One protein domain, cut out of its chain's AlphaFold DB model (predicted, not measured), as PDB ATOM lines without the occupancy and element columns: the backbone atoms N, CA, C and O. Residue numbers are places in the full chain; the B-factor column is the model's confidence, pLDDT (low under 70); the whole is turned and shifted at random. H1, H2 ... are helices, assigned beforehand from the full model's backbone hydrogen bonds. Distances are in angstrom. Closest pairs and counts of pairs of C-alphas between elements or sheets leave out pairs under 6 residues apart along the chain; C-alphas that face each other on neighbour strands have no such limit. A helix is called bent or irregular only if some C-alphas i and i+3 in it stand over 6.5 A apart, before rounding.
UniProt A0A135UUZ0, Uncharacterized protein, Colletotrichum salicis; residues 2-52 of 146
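AT A GLANCE: This is residues 2 to 52 of the 146 residues of an uncharacterized protein of Colletotrichum salicis (UniProt A0A135UUZ0). One long helix, H2, makes most of the length of a thin rod, with short helices near its two ends. Before it, residues 2 to 7 run beside H2 toward its first end, where H1 and a loop of residues 12 to 19 turn the backbone round; beyond its last end, H3 and H4 make a small hook, with H4 folding back. The printed part has 51 residues with four named helices, in the order H1, H2, H3, H4, and no named strand; the class is all helix. It is only just loose, close to extended, with a radius of gyration of the C-alphas of 14.5 A and spans of 46 by 20 by 12 A.

HOW THE PARTS SIT: H1, residues 8 to 11, and H2, residues 20 to 36, are close but not clearly touching; their closest C-alphas, those of Asp 11 and Gly 22, are 6.2 A apart. H2 and H3, residues 39 to 42, meet only through their link. H4, residues 46 to 50, is close to H2 but not clearly touching, with the closest C-alphas, Glu 36 and Val 46, 6.6 A apart. H3 and H4 are also close but not clearly touching, the closest C-alphas being Glu 39 and Val 46 at 6.1 A. H1 is apart from H3 and H4. In H4 every O i to N i+4 pair is within hydrogen-bond range, in H2 11 of 13 are, and H1 and H3 are too short for such a pair.

IN THESE COORDINATES: H1 begins at C-alpha 8, (88.313, 137.461, 127.971), and measures 5.4 A from first to last C-alpha. H2 measures 25.2 A, from C-alpha 20 at (84.186, 124.779, 127.877); it is only just irregular, with C-alphas 21 and 24 6.6 A apart. H3 measures 4.9 A, and H4 6.2 A, ending at C-alpha 50, (98.688, 117.466, 146.681).

THE WHOLE: The two C-alphas farthest apart, Phe 15 and Gly 43, are 45.8 A apart. The printed part has no cut; the links H2 to H3 and H3 to H4 are tight, and H1 to H2 is short. The mean pLDDT of the printed part is 79.0, with residues 20 to 21 and 52 under 70.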
ATOM      1  N   ILE A   2      85.844 131.276 146.856       73.69
ATOM      2  CA  ILE A   2      87.148 131.350 146.184       73.69
ATOM      3  C   ILE A   2      86.869 131.663 144.719       73.69
ATOM      4  O   ILE A   2      86.016 131.025 144.109       73.69
ATOM      5  N   GLU A   3      87.559 132.666 144.191       73.81
ATOM      6  CA  GLU A   3      87.329 133.199 142.851       73.81
ATOM      7  C   GLU A   3      88.540 132.916 141.954       73.81
ATOM      8  O   GLU A   3      89.684 132.889 142.421       73.81
ATOM      9  N   HIS A   4      88.284 132.715 140.662       73.31
ATOM     10  CA  HIS A   4      89.297 132.622 139.615       73.31
ATOM     11  C   HIS A   4      89.017 133.707 138.575       73.31
ATOM     12  O   HIS A   4      87.890 133.830 138.096       73.31
ATOM     13  N   GLY A   5      90.024 134.524 138.267       77.50
ATOM     14  CA  GLY A   5      89.892 135.579 137.268       77.50
ATOM     15  C   GLY A   5      89.893 134.971 135.872       77.50
ATOM     16  O   GLY A   5      90.840 134.281 135.521       77.50
ATOM     17  N   VAL A   6      88.844 135.232 135.097       77.44
ATOM     18  CA  VAL A   6      88.758 134.848 133.684       77.44
ATOM     19  C   VAL A   6      89.231 135.996 132.803       77.44
ATOM     20  O   VAL A   6      88.833 137.151 132.974       77.44
ATOM     21  N   THR A   7      90.089 135.666 131.852       79.50
ATOM     22  CA  THR A   7      90.648 136.560 130.847       79.50
ATOM     23  C   THR A   7      89.886 136.425 129.541       79.50
ATOM     24  O   THR A   7      89.957 135.421 128.846       79.50
ATOM     25  N   TRP A   8      89.167 137.480 129.161       71.56
ATOM     26  CA  TRP A   8      88.313 137.461 127.971       71.56
ATOM     27  C   TRP A   8      89.041 137.099 126.670       71.56
ATOM     28  O   TRP A   8      88.436 136.484 125.802       71.56
ATOM     29  N   ALA A   9      90.315 137.474 126.533       76.56
ATOM     30  CA  ALA A   9      91.098 137.195 125.331       76.56
ATOM     31  C   ALA A   9      91.485 135.715 125.199       76.56
ATOM     32  O   ALA A   9      91.462 135.184 124.091       76.56
ATOM     33  N   ASP A  10      91.811 135.065 126.316       81.75
ATOM     34  CA  ASP A  10      92.374 133.712 126.315       81.75
ATOM     35  C   ASP A  10      91.323 132.639 126.621       81.75
ATOM     36  O   ASP A  10      91.506 131.481 126.257       81.75
ATOM     37  N   ASP A  11      90.201 133.021 127.239       82.94
ATOM     38  CA  ASP A  11      89.179 132.089 127.714       82.94
ATOM     39  C   ASP A  11      87.913 132.063 126.853       82.94
ATOM     40  O   ASP A  11      87.023 131.261 127.133       82.94
ATOM     41  N   GLN A  12      87.794 132.906 125.818       85.19
ATOM     42  CA  GLN A  12      86.631 132.907 124.924       85.19
ATOM     43  C   GLN A  12      86.798 132.011 123.694       85.19
ATOM     44  O   GLN A  12      87.852 131.956 123.066       85.19
ATOM     45  N   ASP A  13      85.716 131.329 123.316       81.50
ATOM     46  CA  ASP A  13      85.596 130.698 122.009       81.50
ATOM     47  C   ASP A  13      85.386 131.774 120.919       81.50
ATOM     48  O   ASP A  13      85.083 132.932 121.228       81.50
ATOM     49  N   PRO A  14      85.495 131.431 119.621       82.50
ATOM     50  CA  PRO A  14      85.268 132.388 118.532       82.50
ATOM     51  C   PRO A  14      83.870 133.034 118.504       82.50
ATOM     52  O   PRO A  14      83.627 133.929 117.696       82.50
ATOM     53  N   PHE A  15      82.940 132.574 119.342       79.88
ATOM     54  CA  PHE A  15      81.577 133.083 119.460       79.88
ATOM     55  C   PHE A  15      81.388 133.972 120.701       79.88
ATOM     56  O   PHE A  15      80.284 134.471 120.924       79.88
ATOM     57  N   GLY A  16      82.448 134.206 121.481       74.12
ATOM     58  CA  GLY A  16      82.431 135.049 122.674       74.12
ATOM     59  C   GLY A  16      81.887 134.355 123.926       74.12
ATOM     60  O   GLY A  16      81.605 135.024 124.922       74.12
ATOM     61  N   HIS A  17      81.723 133.031 123.916       79.25
ATOM     62  CA  HIS A  17      81.417 132.280 125.135       79.25
ATOM     63  C   HIS A  17      82.703 131.902 125.851       79.25
ATOM     64  O   HIS A  17      83.715 131.683 125.200       79.25
ATOM     65  N   ILE A  18      82.662 131.729 127.173       78.44
ATOM     66  CA  ILE A  18      83.769 131.057 127.860       78.44
ATOM     67  C   ILE A  18      83.914 129.643 127.284       78.44
ATOM     68  O   ILE A  18      82.949 128.875 127.243       78.44
ATOM     69  N   MET A  19      85.120 129.302 126.836       78.25
ATOM     70  CA  MET A  19      85.451 127.995 126.301       78.25
ATOM     71  C   MET A  19      85.197 126.933 127.359       78.25
ATOM     72  O   MET A  19      85.794 126.943 128.434       78.25
ATOM     73  N   ASN A  20      84.394 125.933 127.008       69.75
ATOM     74  CA  ASN A  20      84.186 124.779 127.877       69.75
ATOM     75  C   ASN A  20      85.511 124.051 128.200       69.75
ATOM     76  O   ASN A  20      85.645 123.457 129.261       69.75
ATOM     77  N   ALA A  21      86.510 124.136 127.312       69.75
ATOM     78  CA  ALA A  21      87.852 123.603 127.558       69.75
ATOM     79  C   ALA A  21      88.587 124.301 128.722       69.75
ATOM     80  O   ALA A  21      89.361 123.650 129.418       69.75
ATOM     81  N   GLY A  22      88.320 125.590 128.970       74.06
ATOM     82  CA  GLY A  22      88.878 126.335 130.106       74.06
ATOM     83  C   GLY A  22      88.224 125.974 131.442       74.06
ATOM     84  O   GLY A  22      88.834 126.137 132.496       74.06
ATOM     85  N   PHE A  23      87.013 125.404 131.423       73.38
ATOM     86  CA  PHE A  23      86.252 125.098 132.636       73.38
ATOM     87  C   PHE A  23      87.033 124.227 133.629       73.38
ATOM     88  O   PHE A  23      87.126 124.569 134.806       73.38
ATOM     89  N   SER A  24      87.657 123.145 133.153       72.00
ATOM     90  CA  SER A  24      88.457 122.262 134.011       72.00
ATOM     91  C   SER A  24      89.680 122.962 134.607       72.00
ATOM     92  O   SER A  24      90.075 122.643 135.726       72.00
ATOM     93  N   HIS A  25      90.266 123.935 133.902       73.81
ATOM     94  CA  HIS A  25      91.364 124.740 134.435       73.81
ATOM     95  C   HIS A  25      90.891 125.635 135.593       73.81
ATOM     96  O   HIS A  25      91.532 125.672 136.649       73.81
ATOM     97  N   PHE A  26      89.738 126.295 135.436       78.31
ATOM     98  CA  PHE A  26      89.152 127.140 136.482       78.31
ATOM     99  C   PHE A  26      88.749 126.317 137.709       78.31
ATOM    100  O   PHE A  26      89.104 126.665 138.834       78.31
ATOM    101  N   GLU A  27      88.052 125.198 137.492       74.00
ATOM    102  CA  GLU A  27      87.629 124.276 138.550       74.00
ATOM    103  C   GLU A  27      88.833 123.713 139.312       74.00
ATOM    104  O   GLU A  27      88.849 123.728 140.547       74.00
ATOM    105  N   SER A  28      89.872 123.278 138.592       74.94
ATOM    106  CA  SER A  28      91.111 122.789 139.197       74.94
ATOM    107  C   SER A  28      91.783 123.869 140.046       74.94
ATOM    108  O   SER A  28      92.100 123.613 141.207       74.94
ATOM    109  N   THR A  29      91.918 125.095 139.535       77.69
ATOM    110  CA  THR A  29      92.544 126.195 140.287       77.69
ATOM    111  C   THR A  29      91.762 126.548 141.550       77.69
ATOM    112  O   THR A  29      92.348 126.718 142.620       77.69
ATOM    113  N   CYS A  30      90.433 126.637 141.458       78.00
ATOM    114  CA  CYS A  30      89.581 126.860 142.624       78.00
ATOM    115  C   CYS A  30      89.703 125.720 143.643       78.00
ATOM    116  O   CYS A  30      89.725 125.979 144.845       78.00
ATOM    117  N   SER A  31      89.820 124.475 143.175       75.31
ATOM    118  CA  SER A  31      89.989 123.303 144.038       75.31
ATOM    119  C   SER A  31      91.331 123.322 144.768       75.31
ATOM    120  O   SER A  31      91.362 123.099 145.974       75.31
ATOM    121  N   PHE A  32      92.427 123.658 144.081       77.50
ATOM    122  CA  PHE A  32      93.742 123.811 144.713       77.50
ATOM    123  C   PHE A  32      93.724 124.884 145.798       77.50
ATOM    124  O   PHE A  32      94.076 124.595 146.937       77.50
ATOM    125  N   ARG A  33      93.204 126.077 145.492       81.44
ATOM    126  CA  ARG A  33      93.066 127.162 146.479       81.44
ATOM    127  C   ARG A  33      92.195 126.767 147.674       81.44
ATOM    128  O   ARG A  33      92.425 127.214 148.794       81.44
ATOM    129  N   MET A  34      91.181 125.935 147.448       82.88
ATOM    130  CA  MET A  34      90.357 125.375 148.517       82.88
ATOM    131  C   MET A  34      91.177 124.442 149.417       82.88
ATOM    132  O   MET A  34      91.110 124.586 150.635       82.88
ATOM    133  N   PHE A  35      92.008 123.561 148.856       80.62
ATOM    134  CA  PHE A  35      92.915 122.724 149.651       80.62
ATOM    135  C   PHE A  35      93.986 123.536 150.391       80.62
ATOM    136  O   PHE A  35      94.213 123.289 151.573       80.62
ATOM    137  N   GLU A  36      94.582 124.541 149.745       82.50
ATOM    138  CA  GLU A  36      95.525 125.478 150.377       82.50
ATOM    139  C   GLU A  36      94.882 126.208 151.565       82.50
ATOM    140  O   GLU A  36      95.525 126.418 152.589       82.50
ATOM    141  N   SER A  37      93.581 126.520 151.496       86.94
ATOM    142  CA  SER A  37      92.874 127.169 152.609       86.94
ATOM    143  C   SER A  37      92.810 126.332 153.898       86.94
ATOM    144  O   SER A  37      92.487 126.873 154.957       86.94
ATOM    145  N   PHE A  38      93.152 125.038 153.835       88.31
ATOM    146  CA  PHE A  38      93.259 124.142 154.988       88.31
ATOM    147  C   PHE A  38      94.687 123.987 155.536       88.31
ATOM    148  O   PHE A  38      94.935 123.108 156.364       88.31
ATOM    149  N   GLU A  39      95.643 124.817 155.112       87.50
ATOM    150  CA  GLU A  39      97.045 124.728 155.544       87.50
ATOM    151  C   GLU A  39      97.205 124.743 157.073       87.50
ATOM    152  O   GLU A  39      97.956 123.937 157.629       87.50
ATOM    153  N   ALA A  40      96.439 125.590 157.769       89.88
ATOM    154  CA  ALA A  40      96.466 125.677 159.230       89.88
ATOM    155  C   ALA A  40      96.071 124.353 159.913       89.88
ATOM    156  O   ALA A  40      96.611 124.010 160.963       89.88
ATOM    157  N   GLN A  41      95.148 123.595 159.319       91.81
ATOM    158  CA  GLN A  41      94.701 122.289 159.799       91.81
ATOM    159  C   GLN A  41      95.671 121.177 159.394       91.81
ATOM    160  O   GLN A  41      95.835 120.203 160.126       91.81
ATOM    161  N   LEU A  42      96.306 121.317 158.230       86.06
ATOM    162  CA  LEU A  42      97.221 120.326 157.668       86.06
ATOM    163  C   LEU A  42      98.639 120.432 158.244       86.06
ATOM    164  O   LEU A  42      99.436 119.516 158.049       86.06
ATOM    165  N   GLY A  43      98.962 121.507 158.969       89.25
ATOM    166  CA  GLY A  43     100.219 121.635 159.708       89.25
ATOM    167  C   GLY A  43     101.457 121.537 158.813       89.25
ATOM    168  O   GLY A  43     102.412 120.852 159.169       89.25
ATOM    169  N   GLY A  44     101.413 122.166 157.632       86.69
ATOM    170  CA  GLY A  44     102.504 122.143 156.648       86.69
ATOM    171  C   GLY A  44     102.530 120.913 155.731       86.69
ATOM    172  O   GLY A  44     103.478 120.746 154.974       86.69
ATOM    173  N   LYS A  45     101.501 120.054 155.767       87.00
ATOM    174  CA  LYS A  45     101.400 118.841 154.927       87.00
ATOM    175  C   LYS A  45     100.549 119.007 153.665       87.00
ATOM    176  O   LYS A  45     100.087 118.018 153.098       87.00
ATOM    177  N   VAL A  46     100.309 120.244 153.229       83.69
ATOM    178  CA  VAL A  46      99.558 120.523 151.991       83.69
ATOM    179  C   VAL A  46     100.247 119.866 150.797       83.69
ATOM    180  O   VAL A  46      99.590 119.192 150.011       83.69
ATOM    181  N   ASP A  47     101.575 119.957 150.721       81.69
ATOM    182  CA  ASP A  47     102.343 119.333 149.644       81.69
ATOM    183  C   ASP A  47     102.154 117.814 149.615       81.69
ATOM    184  O   ASP A  47     101.932 117.259 148.548       81.69
ATOM    185  N   GLU A  48     102.161 117.131 150.767       83.06
ATOM    186  CA  GLU A  48     101.902 115.683 150.838       83.06
ATOM    187  C   GLU A  48     100.503 115.322 150.318       83.06
ATOM    188  O   GLU A  48     100.350 114.334 149.601       83.06
ATOM    189  N   LEU A  49      99.492 116.133 150.648       77.44
ATOM    190  CA  LEU A  49      98.118 115.953 150.177       77.44
ATOM    191  C   LEU A  49      98.005 116.139 148.656       77.44
ATOM    192  O   LEU A  49      97.245 115.424 148.002       77.44
ATOM    193  N   LEU A  50      98.749 117.095 148.097       75.38
ATOM    194  CA  LEU A  50      98.688 117.466 146.681       75.38
ATOM    195  C   LEU A  50      99.675 116.692 145.794       75.38
ATOM    196  O   LEU A  50      99.584 116.783 144.570       75.38
ATOM    197  N   ASN A  51     100.586 115.902 146.371       71.81
ATOM    198  CA  ASN A  51     101.616 115.150 145.648       71.81
ATOM    199  C   ASN A  51     101.072 113.896 144.931       71.81
ATOM    200  O   ASN A  51     101.638 112.805 145.007       71.81
ATOM    201  N   ALA A  52      99.976 114.048 144.189       58.72
ATOM    202  CA  ALA A  52      99.506 113.087 143.200       58.72
ATOM    203  C   ALA A  52     100.322 113.255 141.902       58.72
ATOM    204  O   ALA A  52      99.830 113.698 140.866       58.72
TER     205      ALA A  52